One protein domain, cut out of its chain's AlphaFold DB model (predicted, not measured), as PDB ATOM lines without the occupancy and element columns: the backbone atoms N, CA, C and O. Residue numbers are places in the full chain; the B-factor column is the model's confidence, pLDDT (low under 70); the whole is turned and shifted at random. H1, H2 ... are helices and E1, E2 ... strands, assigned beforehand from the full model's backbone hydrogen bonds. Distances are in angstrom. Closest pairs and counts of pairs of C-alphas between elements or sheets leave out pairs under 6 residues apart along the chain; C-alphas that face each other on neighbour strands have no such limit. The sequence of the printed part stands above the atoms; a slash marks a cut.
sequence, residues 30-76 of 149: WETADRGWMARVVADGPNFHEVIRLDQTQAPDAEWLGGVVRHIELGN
ATOM      1  N   TRP A  30     248.441  55.142 157.877       82.50
ATOM      2  CA  TRP A  30     248.384  55.217 156.424       82.50
ATOM      3  C   TRP A  30     247.627  54.001 155.914       82.50
ATOM      4  O   TRP A  30     248.031  52.870 156.186       82.50
ATOM      5  N   GLU A  31     246.544  54.237 155.185       80.50
ATOM      6  CA  GLU A  31     245.790  53.184 154.518       80.50
ATOM      7  C   GLU A  31     246.113  53.189 153.031       80.50
ATOM      8  O   GLU A  31     246.082  54.239 152.379       80.50
ATOM      9  N   THR A  32     246.383  52.006 152.486       76.31
ATOM     10  CA  THR A  32     246.585  51.846 151.052       76.31
ATOM     11  C   THR A  32     245.348  51.265 150.396       76.31
ATOM     12  O   THR A  32     244.820  50.236 150.813       76.31
ATOM     13  N   ALA A  33     244.901  51.906 149.321       73.50
ATOM     14  CA  ALA A  33     243.873  51.383 148.441       73.50
ATOM     15  C   ALA A  33     244.479  51.134 147.059       73.50
ATOM     16  O   ALA A  33     244.887  52.083 146.392       73.50
ATOM     17  N   ASP A  34     244.497  49.875 146.624       71.62
ATOM     18  CA  ASP A  34     244.852  49.475 145.261       71.62
ATOM     19  C   ASP A  34     243.580  49.052 144.510       71.62
ATOM     20  O   ASP A  34     242.853  48.149 144.933       71.62
ATOM     21  N   ARG A  35     243.273  49.747 143.413       69.19
ATOM     22  CA  ARG A  35     242.139  49.457 142.519       69.19
ATOM     23  C   ARG A  35     242.581  48.830 141.193       69.19
ATOM     24  O   ARG A  35     241.801  48.813 140.240       69.19
ATOM     25  N   GLY A  36     243.817  48.343 141.111       63.88
ATOM     26  CA  GLY A  36     244.454  47.814 139.906       63.88
ATOM     27  C   GLY A  36     245.003  48.932 139.025       63.88
ATOM     28  O   GLY A  36     246.203  49.007 138.804       63.88
ATOM     29  N   TRP A  37     244.136  49.850 138.592       62.53
ATOM     30  CA  TRP A  37     244.498  50.990 137.737       62.53
ATOM     31  C   TRP A  37     244.936  52.240 138.512       62.53
ATOM     32  O   TRP A  37     245.389  53.214 137.916       62.53
ATOM     33  N   MET A  38     244.785  52.237 139.836       64.81
ATOM     34  CA  MET A  38     245.153  53.350 140.702       64.81
ATOM     35  C   MET A  38     245.486  52.841 142.098       64.81
ATOM     36  O   MET A  38     244.725  52.056 142.667       64.81
ATOM     37  N   ALA A  39     246.590  53.340 142.645       66.19
ATOM     38  CA  ALA A  39     246.966  53.144 144.030       66.19
ATOM     39  C   ALA A  39     246.971  54.477 144.779       66.19
ATOM     40  O   ALA A  39     247.461  55.491 144.272       66.19
ATOM     41  N   ARG A  40     246.436  54.477 145.998       72.69
ATOM     42  CA  ARG A  40     246.337  55.664 146.847       72.69
ATOM     43  C   ARG A  40     246.778  55.333 148.259       72.69
ATOM     44  O   ARG A  40     246.289  54.360 148.822       72.69
ATOM     45  N   VAL A  41     247.627  56.178 148.833       74.06
ATOM     46  CA  VAL A  41     247.917  56.163 150.271       74.06
ATOM     47  C   VAL A  41     247.225  57.360 150.907       74.06
ATOM     48  O   VAL A  41     247.375  58.495 150.437       74.06
ATOM     49  N   VAL A  42     246.432  57.109 151.944       75.69
ATOM     50  CA  VAL A  42     245.698  58.144 152.680       75.69
ATOM     51  C   VAL A  42     246.079  58.143 154.149       75.69
ATOM     52  O   VAL A  42     246.206  57.087 154.759       75.69
ATOM     53  N   ALA A  43     246.240  59.338 154.703       74.81
ATOM     54  CA  ALA A  43     246.316  59.571 156.138       74.81
ATOM     55  C   ALA A  43     244.894  59.711 156.717       74.81
ATOM     56  O   ALA A  43     244.057  60.401 156.116       74.81
ATOM     57  N   ASP A  44     244.630  59.048 157.849       73.12
ATOM     58  CA  ASP A  44     243.314  58.957 158.509       73.12
ATOM     59  C   ASP A  44     242.673  60.330 158.857       73.12
ATOM     60  O   ASP A  44     243.328  61.376 158.900       73.12
ATOM     61  N   GLY A  45     241.346  60.314 159.020       53.84
ATOM     62  CA  GLY A  45     240.388  61.421 158.969       53.84
ATOM     63  C   GLY A  45     240.465  62.490 160.073       53.84
ATOM     64  O   GLY A  45     241.211  62.367 161.042       53.84
ATOM     65  N   PRO A  46     239.680  63.584 159.936       54.06
ATOM     66  CA  PRO A  46     238.411  63.669 159.191       54.06
ATOM     67  C   PRO A  46     238.504  64.144 157.729       54.06
ATOM     68  O   PRO A  46     237.495  64.121 157.028       54.06
ATOM     69  N   ASN A  47     239.681  64.561 157.249       62.03
ATOM     70  CA  ASN A  47     239.816  65.216 155.938       62.03
ATOM     71  C   ASN A  47     240.440  64.343 154.833       62.03
ATOM     72  O   ASN A  47     240.570  64.830 153.713       62.03
ATOM     73  N   PHE A  48     240.801  63.082 155.119       66.19
ATOM     74  CA  PHE A  48     241.443  62.143 154.181       66.19
ATOM     75  C   PHE A  48     242.544  62.806 153.342       66.19
ATOM     76  O   PHE A  48     242.364  63.080 152.149       66.19
ATOM     77  N   HIS A  49     243.695  63.067 153.961       70.56
ATOM     78  CA  HIS A  49     244.817  63.664 153.245       70.56
ATOM     79  C   HIS A  49     245.440  62.620 152.315       70.56
ATOM     80  O   HIS A  49     245.941  61.589 152.759       70.56
ATOM     81  N   GLU A  50     245.381  62.882 151.009       78.81
ATOM     82  CA  GLU A  50     246.091  62.072 150.022       78.81
ATOM     83  C   GLU A  50     247.594  62.298 150.190       78.81
ATOM     84  O   GLU A  50     248.082  63.406 149.972       78.81
ATOM     85  N   VAL A  51     248.302  61.245 150.599       78.12
ATOM     86  CA  VAL A  51     249.766  61.238 150.694       78.12
ATOM     87  C   VAL A  51     250.345  61.156 149.287       78.12
ATOM     88  O   VAL A  51     251.195  61.951 148.900       78.12
ATOM     89  N   ILE A  52     249.847  60.197 148.505       79.69
ATOM     90  CA  ILE A  52     250.246  59.976 147.120       79.69
ATOM     91  C   ILE A  52     249.139  59.245 146.358       79.69
ATOM     92  O   ILE A  52     248.417  58.411 146.917       79.69
ATOM     93  N   ARG A  53     249.036  59.551 145.064       81.44
ATOM     94  CA  ARG A  53     248.229  58.823 144.087       81.44
ATOM     95  C   ARG A  53     249.111  58.422 142.916       81.44
ATOM     96  O   ARG A  53     249.794  59.263 142.337       81.44
ATOM     97  N   LEU A  54     249.055  57.148 142.569       76.69
ATOM     98  CA  LEU A  54     249.732  56.563 141.421       76.69
ATOM     99  C   LEU A  54     248.664  56.059 140.457       76.69
ATOM    100  O   LEU A  54     247.759  55.338 140.872       76.69
ATOM    101  N   ASP A  55     248.754  56.455 139.192       75.88
ATOM    102  CA  ASP A  55     247.811  56.068 138.141       75.88
ATOM    103  C   ASP A  55     248.530  55.173 137.122       75.88
ATOM    104  O   ASP A  55     249.616  55.509 136.641       75.88
ATOM    105  N   GLN A  56     247.941  54.018 136.811       64.56
ATOM    106  CA  GLN A  56     248.532  53.013 135.924       64.56
ATOM    107  C   GLN A  56     248.523  53.456 134.451       64.56
ATOM    108  O   GLN A  56     249.243  52.892 133.629       64.56
ATOM    109  N   THR A  57     247.756  54.496 134.104       60.00
ATOM    110  CA  THR A  57     247.632  55.001 132.725       60.00
ATOM    111  C   THR A  57     248.946  55.473 132.085       60.00
ATOM    112  O   THR A  57     248.977  55.685 130.875       60.00
ATOM    113  N   GLN A  58     250.041  55.603 132.845       53.38
ATOM    114  CA  GLN A  58     251.326  56.089 132.328       53.38
ATOM    115  C   GLN A  58     252.273  55.014 131.767       53.38
ATOM    116  O   GLN A  58     253.313  55.382 131.219       53.38
ATOM    117  N   ALA A  59     251.944  53.717 131.829       52.22
ATOM    118  CA  ALA A  59     252.784  52.686 131.213       52.22
ATOM    119  C   ALA A  59     252.001  51.391 130.896       52.22
ATOM    120  O   ALA A  59     251.712  50.622 131.812       52.22
ATOM    121  N   PRO A  60     251.694  51.104 129.612       55.31
ATOM    122  CA  PRO A  60     251.002  49.873 129.214       55.31
ATOM    123  C   PRO A  60     251.789  48.586 129.523       55.31
ATOM    124  O   PRO A  60     251.184  47.519 129.604       55.31
ATOM    125  N   ASP A  61     253.099  48.705 129.764       60.78
ATOM    126  CA  ASP A  61     254.017  47.587 130.011       60.78
ATOM    127  C   ASP A  61     254.563  47.556 131.456       60.78
ATOM    128  O   ASP A  61     255.460  46.769 131.761       60.78
ATOM    129  N   ALA A  62     254.083  48.429 132.352       58.69
ATOM    130  CA  ALA A  62     254.587  48.481 133.725       58.69
ATOM    131  C   ALA A  62     254.106  47.289 134.565       58.69
ATOM    132  O   ALA A  62     252.936  46.900 134.517       58.69
ATOM    133  N   GLU A  63     255.013  46.753 135.390       63.19
ATOM    134  CA  GLU A  63     254.667  45.849 136.488       63.19
ATOM    135  C   GLU A  63     253.512  46.429 137.325       63.19
ATOM    136  O   GLU A  63     253.378  47.644 137.489       63.19
ATOM    137  N   TRP A  64     252.655  45.548 137.848       65.50
ATOM    138  CA  TRP A  64     251.501  45.922 138.670       65.50
ATOM    139  C   TRP A  64     251.881  46.907 139.791       65.50
ATOM    140  O   TRP A  64     252.857  46.691 140.515       65.50
ATOM    141  N   LEU A  65     251.053  47.943 139.997       69.50
ATOM    142  CA  LEU A  65     251.268  48.998 141.004       69.50
ATOM    143  C   LEU A  65     251.443  48.462 142.435       69.50
ATOM    144  O   LEU A  65     252.051  49.138 143.267       69.50
ATOM    145  N   GLY A  66     250.978  47.241 142.715       68.62
ATOM    146  CA  GLY A  66     251.117  46.576 144.011       68.62
ATOM    147  C   GLY A  66     252.558  46.513 144.545       68.62
ATOM    148  O   GLY A  66     252.763  46.630 145.752       68.62
ATOM    149  N   GLY A  67     253.572  46.395 143.676       73.12
ATOM    150  CA  GLY A  67     254.982  46.423 144.097       73.12
ATOM    151  C   GLY A  67     255.420  47.793 144.632       73.12
ATOM    152  O   GLY A  67     256.060  47.881 145.682       73.12
ATOM    153  N   VAL A  68     255.012  48.866 143.949       76.94
ATOM    154  CA  VAL A  68     255.287  50.255 144.350       76.94
ATOM    155  C   VAL A  68     254.542  50.598 145.638       76.94
ATOM    156  O   VAL A  68     255.127  51.152 146.565       76.94
ATOM    157  N   VAL A  69     253.272  50.201 145.721       76.31
ATOM    158  CA  VAL A  69     252.439  50.320 146.924       76.31
ATOM    159  C   VAL A  69     253.121  49.705 148.135       76.31
ATOM    160  O   VAL A  69     253.318  50.383 149.141       76.31
ATOM    161  N   ARG A  70     253.554  48.448 148.015       78.38
ATOM    162  CA  ARG A  70     254.208  47.735 149.112       78.38
ATOM    163  C   ARG A  70     255.510  48.417 149.541       78.38
ATOM    164  O   ARG A  70     255.826  48.437 150.726       78.38
ATOM    165  N   HIS A  71     256.268  48.982 148.599       81.25
ATOM    166  CA  HIS A  71     257.471  49.749 148.928       81.25
ATOM    167  C   HIS A  71     257.143  51.014 149.741       81.25
ATOM    168  O   HIS A  71     257.842  51.314 150.707       81.25
ATOM    169  N   ILE A  72     256.057  51.716 149.401       81.75
ATOM    170  CA  ILE A  72     255.598  52.903 150.140       81.75
ATOM    171  C   ILE A  72     255.089  52.525 151.536       81.75
ATOM    172  O   ILE A  72     255.392  53.225 152.500       81.75
ATOM    173  N   GLU A  73     254.378  51.403 151.674       81.88
ATOM    174  CA  GLU A  73     253.909  50.902 152.976       81.88
ATOM    175  C   GLU A  73     255.060  50.632 153.953       81.88
ATOM    176  O   GLU A  73     254.949  50.939 155.139       81.88
ATOM    177  N   LEU A  74     256.195  50.126 153.460       85.44
ATOM    178  CA  LEU A  74     257.411  49.951 154.267       85.44
ATOM    179  C   LEU A  74     258.021  51.287 154.730       85.44
ATOM    180  O   LEU A  74     258.801  51.309 155.681       85.44
ATOM    181  N   GLY A  75     257.663  52.395 154.079       87.50
ATOM    182  CA  GLY A  75     258.020  53.761 154.459       87.50
ATOM    183  C   GLY A  75     257.023  54.433 155.408       87.50
ATOM    184  O   GLY A  75     257.182  55.623 155.682       87.50
ATOM    185  N   ASN A  76     256.007  53.716 155.908       88.94
ATOM    186  CA  ASN A  76     255.039  54.267 156.857       88.94
ATOM    187  C   ASN A  76     255.765  54.889 158.073       88.94
ATOM    188  O   ASN A  76     256.575  54.201 158.707       88.94
TER     189      ASN A  76
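This is residues 30 to 76 of the 149 residues of an uncharacterized protein of Amycolatopsis sp. WAC 04182 (UniProt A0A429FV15). A narrow three-stranded sheet has one short helix, H1, along one face and its other face bare; residues 58 to 63, in the link from E3 to H1, stick out beyond one end. The 47 printed residues run E1, E2, E3, H1, mixed in class, the strands an antiparallel meander, each beside the one before. The whole is only just compact, close to loose, with radius of gyration 11.0 A, and spans 36 by 20 by 13 A.

E2, residues 38 to 43, is the inner strand. It forms hairpins with E1, residues 30 to 34 (N 31 to O 42, 2.9 A), and E3, residues 49 to 55 (N 39 to O 54, 2.9 A). H1, residues 66 to 73, is on the sheet at a height of 9.0 A, over E2 and, only just, with 3 C-alphas, E1. It runs along the strands, at 11 degrees to E2 on the local plane. Its closest C-alpha pair with E2 is Ala 39 and Val 69, 6.8 A. In H1 every O i to N i+4 pair is within hydrogen-bond range.

E1 begins at C-alpha 30 (248.384, 55.217, 156.424) and measures 13.0 A, E2 16.7 A, E3 17.2 A. H1, 10.3 A, ends at C-alpha 73 (253.909, 50.902, 152.976).

The C-alphas farthest apart, of Pro 46 and Asp 61, are 36.8 A apart. The printed part has no cut and no long link. pLDDT is under 70 at residues 35 to 39, 45 to 48 and 56 to 66.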